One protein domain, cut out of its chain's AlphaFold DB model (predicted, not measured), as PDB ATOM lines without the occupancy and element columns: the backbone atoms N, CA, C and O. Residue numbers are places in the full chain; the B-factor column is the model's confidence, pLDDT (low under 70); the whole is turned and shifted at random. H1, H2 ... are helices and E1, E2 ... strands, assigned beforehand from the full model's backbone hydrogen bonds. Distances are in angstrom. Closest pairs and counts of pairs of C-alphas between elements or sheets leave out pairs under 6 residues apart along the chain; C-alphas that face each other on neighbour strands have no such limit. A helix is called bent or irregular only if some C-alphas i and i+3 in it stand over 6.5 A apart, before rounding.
ATOM      1  N   GLY A  56     139.373 278.609 161.856       86.31
ATOM      2  CA  GLY A  56     140.818 278.405 161.969       86.31
ATOM      3  C   GLY A  56     141.512 279.354 162.943       86.31
ATOM      4  O   GLY A  56     140.987 280.405 163.317       86.31
ATOM      5  N   ARG A  57     142.704 278.946 163.379       90.19
ATOM      6  CA  ARG A  57     143.570 279.693 164.300       90.19
ATOM      7  C   ARG A  57     144.900 279.990 163.622       90.19
ATOM      8  O   ARG A  57     145.474 279.117 162.979       90.19
ATOM      9  N   HIS A  58     145.395 281.210 163.779       86.81
ATOM     10  CA  HIS A  58     146.716 281.579 163.282       86.81
ATOM     11  C   HIS A  58     147.786 281.252 164.329       86.81
ATOM     12  O   HIS A  58     147.632 281.606 165.500       86.81
ATOM     13  N   THR A  59     148.867 280.601 163.910       83.50
ATOM     14  CA  THR A  59     150.078 280.328 164.696       83.50
ATOM     15  C   THR A  59     151.281 281.026 164.064       83.50
ATOM     16  O   THR A  59     151.174 281.632 163.001       83.50
ATOM     17  N   GLU A  60     152.453 280.945 164.691       77.19
ATOM     18  CA  GLU A  60     153.692 281.443 164.080       77.19
ATOM     19  C   GLU A  60     154.085 280.690 162.794       77.19
ATOM     20  O   GLU A  60     154.764 281.245 161.928       77.19
ATOM     21  N   HIS A  61     153.606 279.454 162.625       76.00
ATOM     22  CA  HIS A  61     153.932 278.587 161.492       76.00
ATOM     23  C   HIS A  61     152.907 278.625 160.357       76.00
ATOM     24  O   HIS A  61     153.217 278.163 159.255       76.00
ATOM     25  N   GLY A  62     151.709 279.169 160.588       84.81
ATOM     26  CA  GLY A  62     150.663 279.262 159.576       84.81
ATOM     27  C   GLY A  62     149.248 279.245 160.139       84.81
ATOM     28  O   GLY A  62     149.013 279.562 161.302       84.81
ATOM     29  N   TRP A  63     148.285 278.885 159.296       89.31
ATOM     30  CA  TRP A  63     146.888 278.732 159.699       89.31
ATOM     31  C   TRP A  63     146.565 277.270 159.974       89.31
ATOM     32  O   TRP A  63     146.764 276.425 159.104       89.31
ATOM     33  N   VAL A  64     146.027 276.988 161.158       91.38
ATOM     34  CA  VAL A  64     145.568 275.653 161.544       91.38
ATOM     35  C   VAL A  64     144.049 275.582 161.483       91.38
ATOM     36  O   VAL A  64     143.346 276.464 161.994       91.38
ATOM     37  N   TYR A  65     143.547 274.508 160.884       93.12
ATOM     38  CA  TYR A  65     142.130 274.230 160.708       93.12
ATOM     39  C   TYR A  65     141.801 272.835 161.228       93.12
ATOM     40  O   TYR A  65     142.589 271.903 161.087       93.12
ATOM     41  N   LYS A  66     140.607 272.692 161.801       93.62
ATOM     42  CA  LYS A  66     140.070 271.393 162.209       93.62
ATOM     43  C   LYS A  66     139.507 270.660 161.009       93.62
ATOM     44  O   LYS A  66     138.845 271.288 160.179       93.62
ATOM     45  N   PHE A  67     139.711 269.352 160.946       93.50
ATOM     46  CA  PHE A  67     138.948 268.530 160.019       93.50
ATOM     47  C   PHE A  67     137.465 268.496 160.420       93.50
ATOM     48  O   PHE A  67     137.108 268.705 161.579       93.50
ATOM     49  N   ALA A  68     136.586 268.237 159.449       91.12
ATOM     50  CA  ALA A  68     135.175 267.977 159.737       91.12
ATOM     51  C   ALA A  68     134.991 266.637 160.477       91.12
ATOM     52  O   ALA A  68     134.149 266.532 161.363       91.12
ATOM     53  N   GLU A  69     135.816 265.650 160.124       92.00
ATOM     54  CA  GLU A  69     135.979 264.365 160.802       92.00
ATOM     55  C   GLU A  69     137.482 264.077 160.915       92.00
ATOM     56  O   GLU A  69     138.201 264.390 159.959       92.00
ATOM     57  N   PRO A  70     137.973 263.486 162.020       92.50
ATOM     58  CA  PRO A  70     139.396 263.215 162.186       92.50
ATOM     59  C   PRO A  70     139.988 262.435 161.004       92.50
ATOM     60  O   PRO A  70     139.391 261.484 160.489       92.50
ATOM     61  N   PHE A  71     141.182 262.826 160.564       94.00
ATOM     62  CA  PHE A  71     141.914 262.098 159.537       94.00
ATOM     63  C   PHE A  71     142.594 260.879 160.165       94.00
ATOM     64  O   PHE A  71     143.531 261.011 160.953       94.00
ATOM     65  N   ILE A  72     142.105 259.694 159.802       92.62
ATOM     66  CA  ILE A  72     142.603 258.405 160.288       92.62
ATOM     67  C   ILE A  72     143.268 257.659 159.133       92.62
ATOM     68  O   ILE A  72     142.682 257.541 158.053       92.62
ATOM     69  N   VAL A  73     144.474 257.142 159.358       91.62
ATOM     70  CA  VAL A  73     145.240 256.397 158.348       91.62
ATOM     71  C   VAL A  73     146.080 255.302 158.990       91.62
ATOM     72  O   VAL A  73     146.605 255.476 160.083       91.62
ATOM     73  N   ALA A  74     146.216 254.168 158.304       89.50
ATOM     74  CA  ALA A  74     147.098 253.084 158.711       89.50
ATOM     75  C   ALA A  74     148.331 253.035 157.793       89.50
ATOM     76  O   ALA A  74     148.172 253.013 156.574       89.50
ATOM     77  N   THR A  75     149.537 253.010 158.360       86.06
ATOM     78  CA  THR A  75     150.815 253.046 157.616       86.06
ATOM     79  C   THR A  75     151.658 251.818 157.913       86.06
ATOM     80  O   THR A  75     151.598 251.280 159.023       86.06
ATOM     81  N   SER A  76     152.471 251.383 156.956       82.25
ATOM     82  CA  SER A  76     153.214 250.127 157.029       82.25
ATOM     83  C   SER A  76     154.711 250.372 157.207       82.25
ATOM     84  O   SER A  76     155.377 250.904 156.327       82.25
ATOM     85  N   VAL A  77     155.271 249.946 158.342       74.88
ATOM     86  CA  VAL A  77     156.662 250.254 158.718       74.88
ATOM     87  C   VAL A  77     157.497 249.000 159.012       74.88
ATOM     88  O   VAL A  77     156.981 247.982 159.483       74.88
ATOM     89  N   GLY A  78     158.808 249.086 158.747       64.12
ATOM     90  CA  GLY A  78     159.801 248.024 158.976       64.12
ATOM     91  C   GLY A  78     160.080 247.117 157.762       64.12
ATOM     92  O   GLY A  78     159.217 246.870 156.921       64.12
ATOM     93  N   LYS A  79     161.310 246.586 157.659       54.16
ATOM     94  CA  LYS A  79     161.709 245.636 156.597       54.16
ATOM     95  C   LYS A  79     161.438 244.186 157.025       54.16
ATOM     96  O   LYS A  79     161.936 243.741 158.053       54.16
ATOM     97  N   GLY A  80     160.699 243.427 156.211       61.38
ATOM     98  CA  GLY A  80     160.479 241.982 156.385       61.38
ATOM     99  C   GLY A  80     159.059 241.615 156.824       61.38
ATOM    100  O   GLY A  80     158.305 241.073 156.020       61.38
ATOM    101  N   LYS A  81     158.683 241.905 158.078       63.44
ATOM    102  CA  LYS A  81     157.305 241.735 158.573       63.44
ATOM    103  C   LYS A  81     156.712 243.118 158.878       63.44
ATOM    104  O   LYS A  81     157.002 243.650 159.949       63.44
ATOM    105  N   PRO A  82     155.947 243.711 157.948       70.25
ATOM    106  CA  PRO A  82     155.439 245.066 158.112       70.25
ATOM    107  C   PRO A  82     154.567 245.177 159.365       70.25
ATOM    108  O   PRO A  82     153.652 244.376 159.568       70.25
ATOM    109  N   THR A  83     154.864 246.168 160.200       77.88
ATOM    110  CA  THR A  83     154.020 246.555 161.334       77.88
ATOM    111  C   THR A  83     153.080 247.656 160.873       77.88
ATOM    112  O   THR A  83     153.501 248.562 160.157       77.88
ATOM    113  N   LEU A  84     151.807 247.564 161.247       85.00
ATOM    114  CA  LEU A  84     150.807 248.567 160.907       85.00
ATOM    115  C   LEU A  84     150.694 249.565 162.065       85.00
ATOM    116  O   LEU A  84     150.484 249.148 163.202       85.00
ATOM    117  N   LEU A  85     150.861 250.854 161.779       85.94
ATOM    118  CA  LEU A  85     150.620 251.946 162.722       85.94
ATOM    119  C   LEU A  85     149.345 252.679 162.325       85.94
ATOM    120  O   LEU A  85     149.201 253.068 161.169       85.94
ATOM    121  N   HIS A  86     148.449 252.889 163.278       90.31
ATOM    122  CA  HIS A  86     147.207 253.624 163.102       90.31
ATOM    123  C   HIS A  86     147.360 255.039 163.645       90.31
ATOM    124  O   HIS A  86     147.558 255.250 164.841       90.31
ATOM    125  N   TRP A  87     147.248 256.002 162.739       92.38
ATOM    126  CA  TRP A  87     147.377 257.417 163.022       92.38
ATOM    127  C   TRP A  87     146.024 258.109 163.064       92.38
ATOM    128  O   TRP A  87     145.112 257.755 162.314       92.38
ATOM    129  N   HIS A  88     145.932 259.142 163.891       94.06
ATOM    130  CA  HIS A  88     144.734 259.927 164.120       94.06
ATOM    131  C   HIS A  88     145.080 261.417 164.248       94.06
ATOM    132  O   HIS A  88     145.803 261.821 165.159       94.06
ATOM    133  N   PHE A  89     144.531 262.248 163.359       94.12
ATOM    134  CA  PHE A  89     144.790 263.688 163.317       94.12
ATOM    135  C   PHE A  89     143.491 264.498 163.311       94.12
ATOM    136  O   PHE A  89     142.613 264.292 162.478       94.12
ATOM    137  N   GLU A  90     143.396 265.472 164.213       94.00
ATOM    138  CA  GLU A  90     142.228 266.356 164.362       94.00
ATOM    139  C   GLU A  90     142.336 267.642 163.531       94.00
ATOM    140  O   GLU A  90     141.336 268.270 163.172       94.00
ATOM    141  N   GLU A  91     143.564 268.051 163.218       93.69
ATOM    142  CA  GLU A  91     143.868 269.348 162.625       93.69
ATOM    143  C   GLU A  91     144.881 269.216 161.479       93.69
ATOM    144  O   GLU A  91     145.707 268.300 161.434       93.69
ATOM    145  N   PHE A  92     144.813 270.159 160.541       92.19
ATOM    146  CA  PHE A  92     145.801 270.342 159.482       92.19
ATOM    147  C   PHE A  92     146.294 271.787 159.450       92.19
ATOM    148  O   PHE A  92     145.574 272.729 159.798       92.19
ATOM    149  N   LEU A  93     147.530 271.956 158.999       88.38
ATOM    150  CA  LEU A  93     148.257 273.214 158.957       88.38
ATOM    151  C   LEU A  93     148.498 273.644 157.506       88.38
ATOM    152  O   LEU A  93     148.983 272.871 156.682       88.38
ATOM    153  N   ILE A  94     148.220 274.915 157.221       88.31
ATOM    154  CA  ILE A  94     148.655 275.616 156.010       88.31
ATOM    155  C   ILE A  94     149.799 276.549 156.393       88.31
ATOM    156  O   ILE A  94     149.582 277.575 157.043       88.31
ATOM    157  N   ARG A  95     151.022 276.213 155.980       80.25
ATOM    158  CA  ARG A  95     152.224 276.952 156.393       80.25
ATOM    159  C   ARG A  95     152.304 278.362 155.799       80.25
ATOM    160  O   ARG A  95     152.067 278.563 154.606       80.25
ATOM    161  N   SER A  96     152.699 279.331 156.629       72.75
ATOM    162  CA  SER A  96     152.939 280.735 156.246       72.75
ATOM    163  C   SER A  96     154.305 280.944 155.580       72.75
ATOM    164  O   SER A  96     154.424 281.740 154.645       72.75
ATOM    165  N   ASN A  97     155.331 280.216 156.033       63.16
ATOM    166  CA  ASN A  97     156.697 280.317 155.522       63.16
ATOM    167  C   ASN A  97     156.920 279.486 154.247       63.16
ATOM    168  O   ASN A  97     156.290 278.451 154.026       63.16
ATOM    169  N   ARG A  98     157.864 279.949 153.410       52.34
ATOM    170  CA  ARG A  98     158.422 279.170 152.293       52.34
ATOM    171  C   ARG A  98     159.023 277.878 152.867       52.34
ATOM    172  O   ARG A  98     159.702 277.937 153.886       52.34
ATOM    173  N   VAL A  99     158.713 276.747 152.242       51.25
ATOM    174  CA  VAL A  99     159.081 275.380 152.647       51.25
ATOM    175  C   VAL A  99     160.539 275.280 153.126       51.25
ATOM    176  O   VAL A  99     161.440 275.833 152.495       51.25
ATOM    177  N   LEU A 100     160.758 274.574 154.245       45.28
ATOM    178  CA  LEU A 100     162.082 274.152 154.709       45.28
ATOM    179  C   LEU A 100     162.628 273.124 153.714       45.28
ATOM    180  O   LEU A 100     162.111 272.013 153.644       45.28
ATOM    181  N   VAL A 101     163.657 273.489 152.950       44.53
ATOM    182  CA  VAL A 101     164.472 272.510 152.223       44.53
ATOM    183  C   VAL A 101     165.300 271.782 153.274       44.53
ATOM    184  O   VAL A 101     166.106 272.414 153.960       44.53
ATOM    185  N   THR A 102     165.073 270.484 153.457       47.31
ATOM    186  CA  THR A 102     165.954 269.668 154.300       47.31
ATOM    187  C   THR A 102     167.311 269.501 153.613       47.31
ATOM    188  O   THR A 102     167.407 269.542 152.386       47.31
ATOM    189  N   ASP A 103     168.367 269.223 154.381       37.56
ATOM    190  CA  ASP A 103     169.705 268.908 153.848       37.56
ATOM    191  C   ASP A 103     169.707 267.685 152.893       37.56
ATOM    192  O   ASP A 103     170.678 267.449 152.174       37.56
ATOM    193  N   THR A 104     168.613 266.909 152.876       41.69
ATOM    194  CA  THR A 104     168.360 265.753 151.999       41.69
ATOM    195  C   THR A 104     167.602 266.093 150.710       41.69
ATOM    196  O   THR A 104     167.418 265.210 149.876       41.69
ATOM    197  N   GLY A 105     167.169 267.345 150.520       42.06
ATOM    198  CA  GLY A 105     166.401 267.775 149.347       42.06
ATOM    199  C   GLY A 105     164.922 267.365 149.356       42.06
ATOM    200  O   GLY A 105     164.269 267.456 148.318       42.06
ATOM    201  N   GLU A 106     164.376 266.922 150.495       48.97
ATOM    202  CA  GLU A 106     162.953 266.583 150.624       48.97
ATOM    203  C   GLU A 106     162.121 267.873 150.770       48.97
ATOM    204  O   GLU A 106     162.330 268.664 151.693       48.97
ATOM    205  N   ASN A 107     161.174 268.097 149.851       52.72
ATOM    206  CA  ASN A 107     160.243 269.227 149.905       52.72
ATOM    207  C   ASN A 107     159.004 268.850 150.730       52.72
ATOM    208  O   ASN A 107     158.335 267.862 150.436       52.72
ATOM    209  N   LEU A 108     158.656 269.660 151.729       57.31
ATOM    210  CA  LEU A 108     157.396 269.529 152.466       57.31
ATOM    211  C   LEU A 108     156.293 270.326 151.748       57.31
ATOM    212  O   LEU A 108     156.467 271.520 151.506       57.31
ATOM    213  N   ASP A 109     155.153 269.702 151.420       70.50
ATOM    214  CA  ASP A 109     153.983 270.439 150.908       70.50
ATOM    215  C   ASP A 109     153.554 271.509 151.938       70.50
ATOM    216  O   ASP A 109     153.757 271.372 153.145       70.50
ATOM    217  N   ARG A 110     152.964 272.610 151.467       78.94
ATOM    218  CA  ARG A 110     152.430 273.682 152.317       78.94
ATOM    219  C   ARG A 110     151.319 273.182 153.237       78.94
ATOM    220  O   ARG A 110     151.158 273.726 154.330       78.94
ATOM    221  N   TRP A 111     150.550 272.210 152.761       85.88
ATOM    222  CA  TRP A 111     149.468 271.572 153.495       85.88
ATOM    223  C   TRP A 111     150.025 270.349 154.211       85.88
ATOM    224  O   TRP A 111     150.405 269.371 153.568       85.88
ATOM    225  N   THR A 112     150.080 270.400 155.538       86.62
ATOM    226  CA  THR A 112     150.598 269.301 156.361       86.62
ATOM    227  C   THR A 112     149.603 268.904 157.434       86.62
ATOM    228  O   THR A 112     148.752 269.699 157.835       86.62
ATOM    229  N   LEU A 113     149.733 267.683 157.939       88.94
ATOM    230  CA  LEU A 113     149.091 267.286 159.187       88.94
ATOM    231  C   LEU A 113     149.656 268.155 160.322       88.94
ATOM    232  O   LEU A 113     150.865 268.414 160.351       88.94
ATOM    233  N   ASP A 114     148.793 268.674 161.201       85.50
ATOM    234  CA  ASP A 114     149.244 269.506 162.323       85.50
ATOM    235  C   ASP A 114     149.822 268.598 163.410       85.50
ATOM    236  O   ASP A 114     149.116 267.780 164.003       85.50
ATOM    237  N   VAL A 115     151.125 268.727 163.648       80.19
ATOM    238  CA  VAL A 115     151.844 268.021 164.712       80.19
ATOM    239  C   VAL A 115     152.660 269.017 165.524       80.19
ATOM    240  O   VAL A 115     153.059 270.053 164.997       80.19
ATOM    241  N   LYS A 116     152.934 268.715 166.798       71.62
ATOM    242  CA  LYS A 116     153.731 269.601 167.666       71.62
ATOM    243  C   LYS A 116     155.056 270.013 167.013       71.62
ATOM    244  O   LYS A 116     155.810 269.166 166.537       71.62
ATOM    245  N   ASP A 117     155.362 271.308 167.077       57.88
ATOM    246  CA  ASP A 117     156.425 271.980 166.308       57.88
ATOM    247  C   ASP A 117     157.825 271.368 166.474       57.88
ATOM    248  O   ASP A 117     158.626 271.344 165.541       57.88
ATOM    249  N   GLU A 118     158.107 270.782 167.634       56.09
ATOM    250  CA  GLU A 118     159.383 270.126 167.947       56.09
ATOM    251  C   GLU A 118     159.607 268.801 167.177       56.09
ATOM    252  O   GLU A 118     160.713 268.266 167.196       56.09
ATOM    253  N   ILE A 119     158.583 268.278 166.489       57.44
ATOM    254  CA  ILE A 119     158.665 267.126 165.569       57.44
ATOM    255  C   ILE A 119     159.069 267.575 164.149       57.44
ATOM    256  O   ILE A 119     159.639 266.798 163.386       57.44
ATOM    257  N   LEU A 120     158.788 268.833 163.783       51.97
ATOM    258  CA  LEU A 120     158.849 269.353 162.408       51.97
ATOM    259  C   LEU A 120     160.190 269.996 162.026       51.97
ATOM    260  O   LEU A 120     160.348 270.422 160.881       51.97
ATOM    261  N   ILE A 121     161.143 270.098 162.956       50.19
ATOM    262  CA  ILE A 121     162.455 270.704 162.699       50.19
ATOM    263  C   ILE A 121     163.433 269.603 162.255       50.19
ATOM    264  O   ILE A 121     163.799 268.752 163.069       50.19
ATOM    265  N   PRO A 122     163.910 269.610 160.994       45.66
ATOM    266  CA  PRO A 122     164.914 268.678 160.508       45.66
ATOM    267  C   PRO A 122     166.287 269.139 161.004       45.66
ATOM    268  O   PRO A 122     167.106 269.662 160.257       45.66
ATOM    269  N   THR A 123     166.543 268.999 162.298       41.72
ATOM    270  CA  THR A 123     167.910 269.028 162.816       41.72
ATOM    271  C   THR A 123     168.381 267.593 162.977       41.72
ATOM    272  O   THR A 123     167.611 266.744 163.411       41.72
ATOM    273  N   ASN A 124     169.650 267.324 162.663       44.78
ATOM    274  CA  ASN A 124     170.354 266.045 162.866       44.78
ATOM    275  C   ASN A 124     170.456 265.613 164.356       44.78
ATOM    276  O   ASN A 124     171.429 264.985 164.771       44.78
ATOM    277  N   VAL A 125     169.485 265.992 165.190       48.78
ATOM    278  CA  VAL A 125     169.448 265.864 166.642       48.78
ATOM    279  C   VAL A 125     168.095 265.268 167.026       48.78
ATOM    280  O   VAL A 125     167.066 265.863 166.732       48.78
ATOM    281  N   ASN A 126     168.138 264.088 167.659       54.06
ATOM    282  CA  ASN A 126     167.060 263.384 168.371       54.06
ATOM    283  C   ASN A 126     165.662 264.021 168.270       54.06
ATOM    284  O   ASN A 126     165.283 264.823 169.123       54.06
ATOM    285  N   VAL A 127     164.875 263.601 167.274       61.31
ATOM    286  CA  VAL A 127     163.426 263.843 167.263       61.31
ATOM    287  C   VAL A 127     162.833 263.198 168.514       61.31
ATOM    288  O   VAL A 127     163.009 261.996 168.733       61.31
ATOM    289  N   ASP A 128     162.131 263.978 169.337       67.81
ATOM    290  CA  ASP A 128     161.408 263.444 170.491       67.81
ATOM    291  C   ASP A 128     160.148 262.706 170.023       67.81
ATOM    292  O   ASP A 128     159.039 263.245 169.970       67.81
ATOM    293  N   ILE A 129     160.343 261.436 169.666       69.88
ATOM    294  CA  ILE A 129     159.299 260.539 169.169       69.88
ATOM    295  C   ILE A 129     158.153 260.322 170.162       69.88
ATOM    296  O   ILE A 129     157.075 259.891 169.755       69.88
ATOM    297  N   THR A 130     158.334 260.650 171.448       73.38
ATOM    298  CA  THR A 130     157.271 260.500 172.456       73.38
ATOM    299  C   THR A 130     156.072 261.399 172.186       73.38
ATOM    300  O   THR A 130     154.961 261.113 172.635       73.38
ATOM    301  N   LYS A 131     156.263 262.447 171.385       78.00
ATOM    302  CA  LYS A 131     155.211 263.381 170.990       78.00
ATOM    303  C   LYS A 131     154.257 262.819 169.950       78.00
ATOM    304  O   LYS A 131     153.136 263.301 169.868       78.00
ATOM    305  N   PHE A 132     154.640 261.758 169.234       82.38
ATOM    306  CA  PHE A 132     153.709 261.047 168.358       82.38
ATOM    307  C   PHE A 132     152.606 260.307 169.123       82.38
ATOM    308  O   PHE A 132     151.603 259.943 168.517       82.38
ATOM    309  N   ARG A 133     152.749 260.125 170.448       83.69
ATOM    310  CA  ARG A 133     151.789 259.390 171.285       83.69
ATOM    311  C   ARG A 133     150.351 259.882 171.105       83.69
ATOM    312  O   ARG A 133     149.453 259.062 171.042       83.69
ATOM    313  N   GLU A 134     150.130 261.191 171.006       86.25
ATOM    314  CA  GLU A 134     148.771 261.750 170.896       86.25
ATOM    315  C   GLU A 134     148.112 261.552 169.523       86.25
ATOM    316  O   GLU A 134     146.914 261.785 169.390       86.25
ATOM    317  N   TYR A 135     148.882 261.116 168.524       89.06
ATOM    318  CA  TYR A 135     148.418 260.877 167.158       89.06
ATOM    319  C   TYR A 135     148.317 259.389 166.824       89.06
ATOM    320  O   TYR A 135     148.073 259.055 165.671       89.06
ATOM    321  N   LEU A 136     148.536 258.495 167.790       88.19
ATOM    322  CA  LEU A 136     148.482 257.045 167.614       88.19
ATOM    323  C   LEU A 136     147.383 256.452 168.496       88.19
ATOM    324  O   LEU A 136     147.156 256.935 169.607       88.19
ATOM    325  N   ASP A 137     146.737 255.382 168.034       87.88
ATOM    326  CA  ASP A 137     145.851 254.591 168.893       87.88
ATOM    327  C   ASP A 137     146.629 253.774 169.943       87.88
ATOM    328  O   ASP A 137     147.855 253.660 169.883       87.88
ATOM    329  N   ASP A 138     145.922 253.224 170.934       84.00
ATOM    330  CA  ASP A 138     146.537 252.541 172.081       84.00
ATOM    331  C   ASP A 138     147.438 251.362 171.658       84.00
ATOM    332  O   ASP A 138     148.539 251.194 172.198       84.00
ATOM    333  N   ASP A 139     147.007 250.592 170.654       83.12
ATOM    334  CA  ASP A 139     147.750 249.450 170.111       83.12
ATOM    335  C   ASP A 139     149.026 249.911 169.381       83.12
ATOM    336  O   ASP A 139     150.108 249.338 169.557       83.12
ATOM    337  N   SER A 140     148.945 250.989 168.597       85.56
ATOM    338  CA  SER A 140     150.093 251.565 167.884       85.56
ATOM    339  C   SER A 140     151.066 252.265 168.829       85.56
ATOM    340  O   SER A 140     152.277 252.209 168.606       85.56
ATOM    341  N   GLN A 141     150.579 252.871 169.916       84.56
ATOM    342  CA  GLN A 141     151.421 253.399 170.995       84.56
ATOM    343  C   GLN A 141     152.226 252.282 171.672       84.56
ATOM    344  O   GLN A 141     153.404 252.477 171.983       84.56
ATOM    345  N   GLU A 142     151.626 251.107 171.883       78.62
ATOM    346  CA  GLU A 142     152.328 249.937 172.419       78.62
ATOM    347  C   GLU A 142     153.401 249.437 171.445       78.62
ATOM    348  O   GLU A 142     154.555 249.255 171.841       78.62
ATOM    349  N   LEU A 143     153.053 249.281 170.165       78.50
ATOM    350  CA  LEU A 143     153.981 248.850 169.111       78.50
ATOM    351  C   LEU A 143     155.163 249.811 168.932       78.50
ATOM    352  O   LEU A 143     156.293 249.368 168.722       78.50
ATOM    353  N   ALA A 144     154.923 251.115 169.053       76.25
ATOM    354  CA  ALA A 144     155.955 252.145 168.976       76.25
ATOM    355  C   ALA A 144     156.813 252.254 170.255       76.25
ATOM    356  O   ALA A 144     157.757 253.044 170.292       76.25
ATOM    357  N   GLY A 145     156.508 251.494 171.315       75.25
ATOM    358  CA  GLY A 145     157.209 251.582 172.601       75.25
ATOM    359  C   GLY A 145     156.943 252.891 173.352       75.25
ATOM    360  O   GLY A 145     157.754 253.315 174.172       75.25
ATOM    361  N   LEU A 146     155.813 253.543 173.068       76.19
ATOM    362  CA  LEU A 146     155.411 254.816 173.662       76.19
ATOM    363  C   LEU A 146     154.504 254.644 174.883       76.19
ATOM    364  O   LEU A 146     154.156 255.648 175.495       76.19
ATOM    365  N   ASN A 147     154.146 253.425 175.286       68.62
ATOM    366  CA  ASN A 147     153.367 253.182 176.502       68.62
ATOM    367  C   ASN A 147     154.260 253.060 177.749       68.62
ATOM    368  O   ASN A 147     155.109 252.180 177.853       68.62
ATOM    369  N   ASN A 148     154.027 253.922 178.746       55.91
ATOM    370  CA  ASN A 148     154.730 253.916 180.039       55.91
ATOM    371  C   ASN A 148     154.159 252.844 180.992       55.91
ATOM    372  O   ASN A 148     153.794 253.169 182.123       55.91
ATOM    373  N   ASN A 149     154.024 251.587 180.557       54.88
ATOM    374  CA  ASN A 149     153.499 250.523 181.417       54.88
ATOM    375  C   ASN A 149     154.637 249.623 181.947       54.88
ATOM    376  O   ASN A 149     155.126 248.766 181.212       54.88
ATOM    377  N   PRO A 150     155.081 249.790 183.210       50.69
ATOM    378  CA  PRO A 150     156.239 249.079 183.765       50.69
ATOM    379  C   PRO A 150     156.020 247.572 184.012       50.69
ATOM    380  O   PRO A 150     156.919 246.906 184.519       50.69
ATOM    381  N   SER A 151     154.844 247.027 183.693       51.69
ATOM    382  CA  SER A 151     154.433 245.648 184.002       51.69
ATOM    383  C   SER A 151     154.277 244.719 182.787       51.69
ATOM    384  O   SER A 151     153.879 243.568 182.968       51.69
ATOM    385  N   MET A 152     154.610 245.160 181.569       51.25
ATOM    386  CA  MET A 152     154.512 244.339 180.347       51.25
ATOM    387  C   MET A 152     155.889 243.839 179.860       51.25
ATOM    388  O   MET A 152     156.865 244.591 179.918       51.25
ATOM    389  N   PRO A 153     156.001 242.590 179.358       49.44
ATOM    390  CA  PRO A 153     157.246 242.058 178.813       49.44
ATOM    391  C   PRO A 153     157.606 242.766 177.499       49.44
ATOM    392  O   PRO A 153     156.811 242.813 176.565       49.44
ATOM    393  N   HIS A 154     158.818 243.312 177.452       50.34
ATOM    394  CA  HIS A 154     159.359 244.124 176.364       50.34
ATOM    395  C   HIS A 154     159.224 243.450 174.984       50.34
ATOM    396  O   HIS A 154     159.956 242.509 174.673       50.34
ATOM    397  N   ARG A 155     158.341 243.970 174.119       56.69
ATOM    398  CA  ARG A 155     158.641 243.995 172.680       56.69
ATOM    399  C   ARG A 155     159.762 245.014 172.487       56.69
ATOM    400  O   ARG A 155     159.737 246.061 173.134       56.69
ATOM    401  N   GLU A 156     160.762 244.694 171.668       60.19
ATOM    402  CA  GLU A 156     161.766 245.694 171.291       60.19
ATOM    403  C   GLU A 156     161.033 246.915 170.711       60.19
ATOM    404  O   GLU A 156     160.212 246.735 169.806       60.19
ATOM    405  N   PRO A 157     161.256 248.128 171.254       63.62
ATOM    406  CA  PRO A 157     160.638 249.335 170.729       63.62
ATOM    407  C   PRO A 157     160.980 249.491 169.252       63.62
ATOM    408  O   PRO A 157     162.127 249.276 168.850       63.62
ATOM    409  N   MET A 158     159.994 249.892 168.455       72.12
ATOM    410  CA  MET A 158     160.218 250.241 167.059       72.12
ATOM    411  C   MET A 158     161.328 251.296 166.939       72.12
ATOM    412  O   MET A 158     161.411 252.228 167.745       72.12
ATOM    413  N   ALA A 159     162.184 251.169 165.924       74.44
ATOM    414  CA  ALA A 159     163.227 252.153 165.687       74.44
ATOM    415  C   ALA A 159     162.605 253.531 165.399       74.44
ATOM    416  O   ALA A 159     161.638 253.645 164.646       74.44
ATOM    417  N   SER A 160     163.187 254.604 165.942       73.62
ATOM    418  CA  SER A 160     162.680 255.972 165.744       73.62
ATOM    419  C   SER A 160     162.575 256.364 164.262       73.62
ATOM    420  O   SER A 160     161.701 257.146 163.892       73.62
ATOM    421  N   CYS A 161     163.434 255.800 163.404       75.56
ATOM    422  CA  CYS A 161     163.367 255.984 161.956       75.56
ATOM    423  C   CYS A 161     162.127 255.340 161.324       75.56
ATOM    424  O   CYS A 161     161.568 255.916 160.399       75.56
ATOM    425  N   ASP A 162     161.672 254.190 161.824       78.38
ATOM    426  CA  ASP A 162     160.486 253.505 161.307       78.38
ATOM    427  C   ASP A 162     159.213 254.273 161.672       78.38
ATOM    428  O   ASP A 162     158.357 254.472 160.816       78.38
ATOM    429  N   LEU A 163     159.128 254.811 162.893       78.44
ATOM    430  CA  LEU A 163     158.012 255.672 163.295       78.44
ATOM    431  C   LEU A 163     157.963 256.976 162.478       78.44
ATOM    432  O   LEU A 163     156.891 257.398 162.047       78.44
ATOM    433  N   MET A 164     159.121 257.591 162.214       79.69
ATOM    434  CA  MET A 164     159.216 258.763 161.336       79.69
ATOM    435  C   MET A 164     158.818 258.429 159.891       79.69
ATOM    436  O   MET A 164     158.114 259.209 159.254       79.69
ATOM    437  N   ASN A 165     159.225 257.266 159.376       79.50
ATOM    438  CA  ASN A 165     158.791 256.789 158.062       79.50
ATOM    439  C   ASN A 165     157.272 256.574 158.022       79.50
ATOM    440  O   ASN A 165     156.641 256.972 157.048       79.50
ATOM    441  N   GLY A 166     156.680 256.042 159.095       83.19
ATOM    442  CA  GLY A 166     155.227 255.932 159.235       83.19
ATOM    443  C   GLY A 166     154.534 257.294 159.187       83.19
ATOM    444  O   GLY A 166     153.563 257.459 158.460       83.19
ATOM    445  N   PHE A 167     155.065 258.316 159.865       84.88
ATOM    446  CA  PHE A 167     154.511 259.671 159.765       84.88
ATOM    447  C   PHE A 167     154.650 260.257 158.350       84.88
ATOM    448  O   PHE A 167     153.705 260.853 157.833       84.88
ATOM    449  N   LYS A 168     155.803 260.066 157.692       80.62
ATOM    450  CA  LYS A 168     156.002 260.470 156.288       80.62
ATOM    451  C   LYS A 168     154.992 259.790 155.357       80.62
ATOM    452  O   LYS A 168     154.441 260.448 154.476       80.62
ATOM    453  N   GLU A 169     154.706 258.508 155.575       82.00
ATOM    454  CA  GLU A 169     153.676 257.767 154.842       82.00
ATOM    455  C   GLU A 169     152.272 258.320 155.140       82.00
ATOM    456  O   GLU A 169     151.518 258.580 154.207       82.00
ATOM    457  N   ALA A 170     151.943 258.629 156.400       85.94
ATOM    458  CA  ALA A 170     150.674 259.265 156.770       85.94
ATOM    459  C   ALA A 170     150.496 260.642 156.102       85.94
ATOM    460  O   ALA A 170     149.410 260.978 155.625       85.94
ATOM    461  N   GLN A 171     151.568 261.433 156.025       84.94
ATOM    462  CA  GLN A 171     151.591 262.726 155.343       84.94
ATOM    463  C   GLN A 171     151.429 262.579 153.821       84.94
ATOM    464  O   GLN A 171     150.737 263.389 153.195       84.94
ATOM    465  N   SER A 172     152.036 261.550 153.228       79.31
ATOM    466  CA  SER A 172     151.839 261.190 151.820       79.31
ATOM    467  C   SER A 172     150.382 260.806 151.553       79.31
ATOM    468  O   SER A 172     149.748 261.350 150.651       79.31
ATOM    469  N   GLU A 173     149.789 259.977 152.412       83.88
ATOM    470  CA  GLU A 173     148.381 259.581 152.335       83.88
ATOM    471  C   GLU A 173     147.414 260.758 152.507       83.88
ATOM    472  O   GLU A 173     146.413 260.846 151.793       83.88
ATOM    473  N   PHE A 174     147.720 261.711 153.391       87.56
ATOM    474  CA  PHE A 174     146.968 262.964 153.498       87.56
ATOM    475  C   PHE A 174     146.991 263.740 152.176       87.56
ATOM    476  O   PHE A 174     145.938 264.145 151.676       87.56
ATOM    477  N   ASN A 175     148.173 263.915 151.580       82.19
ATOM    478  CA  ASN A 175     148.312 264.605 150.299       82.19
ATOM    479  C   ASN A 175     147.621 263.846 149.164       82.19
ATOM    480  O   ASN A 175     146.991 264.470 148.315       82.19
ATOM    481  N   ARG A 176     147.646 262.514 149.195       79.69
ATOM    482  CA  ARG A 176     146.965 261.648 148.232       79.69
ATOM    483  C   ARG A 176     145.443 261.724 148.354       79.69
ATOM    484  O   ARG A 176     144.766 261.843 147.334       79.69
ATOM    485  N   LYS A 177     144.890 261.667 149.572       85.31
ATOM    486  CA  LYS A 177     143.440 261.763 149.831       85.31
ATOM    487  C   LYS A 177     142.901 263.151 149.498       85.31
ATOM    488  O   LYS A 177     141.833 263.271 148.909       85.31
ATOM    489  N   TYR A 178     143.650 264.191 149.853       87.81
ATOM    490  CA  TYR A 178     143.264 265.590 149.677       87.81
ATOM    491  C   TYR A 178     144.069 266.292 148.583       87.81
ATOM    492  O   TYR A 178     144.345 267.487 148.691       87.81
ATOM    493  N   ARG A 179     144.429 265.565 147.519       84.62
ATOM    494  CA  ARG A 179     145.079 266.142 146.329       84.62
ATOM    495  C   ARG A 179     144.206 267.225 145.694       84.62
ATOM    496  O   ARG A 179     144.691 268.266 145.263       84.62
ATOM    497  N   SER A 180     142.893 267.009 145.753       91.19
ATOM    498  CA  SER A 180     141.883 268.039 145.569       91.19
ATOM    499  C   SER A 180     141.793 268.894 146.829       91.19
ATOM    500  O   SER A 180     141.159 268.523 147.825       91.19
ATOM    501  N   ARG A 181     142.429 270.068 146.796       92.00
ATOM    502  CA  ARG A 181     142.297 271.043 147.890       92.00
ATOM    503  C   ARG A 181     140.867 271.554 148.015       92.00
ATOM    504  O   ARG A 181     140.458 271.930 149.116       92.00
ATOM    505  N   PHE A 182     140.096 271.505 146.926       95.00
ATOM    506  CA  PHE A 182     138.660 271.726 146.967       95.00
ATOM    507  C   PHE A 182     137.969 270.746 147.914       95.00
ATOM    508  O   PHE A 182     137.329 271.224 148.841       95.00
ATOM    509  N   LEU A 183     138.134 269.426 147.770       93.44
ATOM    510  CA  LEU A 183     137.447 268.453 148.638       93.44
ATOM    511  C   LEU A 183     137.796 268.627 150.124       93.44
ATOM    512  O   LEU A 183     136.916 268.533 150.982       93.44
ATOM    513  N   LEU A 184     139.055 268.954 150.442       93.31
ATOM    514  CA  LEU A 184     139.455 269.272 151.817       93.31
ATOM    515  C   LEU A 184     138.724 270.513 152.343       93.31
ATOM    516  O   LEU A 184     138.104 270.480 153.407       93.31
ATOM    517  N   CYS A 185     138.763 271.611 151.587       94.50
ATOM    518  CA  CYS A 185     138.143 272.871 151.994       94.50
ATOM    519  C   CYS A 185     136.611 272.810 151.958       94.50
ATOM    520  O   CYS A 185     135.955 273.479 152.752       94.50
ATOM    521  N   GLN A 186     136.017 272.012 151.075       94.88
ATOM    522  CA  GLN A 186     134.575 271.814 150.952       94.88
ATOM    523  C   GLN A 186     133.997 271.229 152.242       94.88
ATOM    524  O   GLN A 186     132.886 271.585 152.638       94.88
ATOM    525  N   ALA A 187     134.749 270.373 152.938       91.00
ATOM    526  CA  ALA A 187     134.318 269.795 154.205       91.00
ATOM    527  C   ALA A 187     134.200 270.855 155.317       91.00
ATOM    528  O   ALA A 187     133.240 270.838 156.086       91.00
ATOM    529  N   VAL A 188     135.116 271.827 155.358       91.56
ATOM    530  CA  VAL A 188     135.298 272.727 156.518       91.56
ATOM    531  C   VAL A 188     134.884 274.184 156.277       91.56
ATOM    532  O   VAL A 188     134.536 274.891 157.220       91.56
ATOM    533  N   SER A 189     134.872 274.637 155.025       93.00
ATOM    534  CA  SER A 189     134.469 275.989 154.616       93.00
ATOM    535  C   SER A 189     132.969 276.038 154.265       93.00
ATOM    536  O   SER A 189     132.342 274.994 154.058       93.00
TER     537      SER A 189
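What this domain is: This is residues 56 to 189 of the 859 residues of a protein of Victivallis vadensis (UniProt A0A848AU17). A long hairpin of two sharply bent strands, E1 and E2, makes an L-shaped wall, with short E3 beside E2 on one arm; the long helix H3 packs in its crook. H4 packs on E1 near its bend, H1 and H2 sit beside E2, and the loop of residues 144 to 159 makes one far end. The 134 printed residues hold, in order, E1 E2 E3 H1 H2 H3 H4; the sheet E1 E2 E3 is antiparallel, a meander, each strand the neighbour of the one before. The class is mixed; the whole is compact, with a radius of gyration of the C-alphas of 15.6 A and spans of 47 by 34 by 28 A.

Where its parts are: E1, residues 62 to 77, begins at C-alpha 62 (150.663, 279.262, 159.576), bends by 98 degrees at residue 68 and spans 29.6 A. E2, residues 83 to 95, bends by 77 degrees at residue 90 and spans 30.8 A; E3 is residues 111 to 113, 7.1 A. H3, residues 160 to 177, spans 25.6 A. H1 is residues 129 to 135, 11.1 A, H2 138 to 143, 8.8 A, and H4 181 to 188, 11.2 A, ending at (135.298, 272.727, 156.518).

How they stand to each other: In the twisted sheet, N 73 and O 87 of hairpin E1 and E2 are 3.1 A apart, and N 93 and O 112 of hairpin E2 and E3 2.8 A, within hydrogen-bond range. H3 and H4 are on one face, two layers; the closest C-alphas are Thr 75 and Gly 166, 5.5 A, for E1 and H3, and Ala 68 and Val 188, 5.7 A, for E1 and H4. The closest C-alphas of E2 and H1 are His 88 and Tyr 135, 4.9 A; of E2 and H2, Leu 85 and Ser 140, 5.2 A. H1 is only just irregular, C-alphas 131 and 134 being 6.6 A apart. Every O i to N i+4 pair is within range in H2 and H3, 3 of 4 in H4, and 0 of 3 in H1, where 3 of 4 O i to N i+3 pairs are.

The domain as a whole: The C-alphas of Ser 151 and Phe 182, the two farthest apart, are 48.0 A apart. The printed part has no cut; the links E2 to E3, E3 to H1 and H2 to H3 are long. pLDDT is under 70 at residues 78 to 81, 97 to 108, 117 to 129 and 147 to 157.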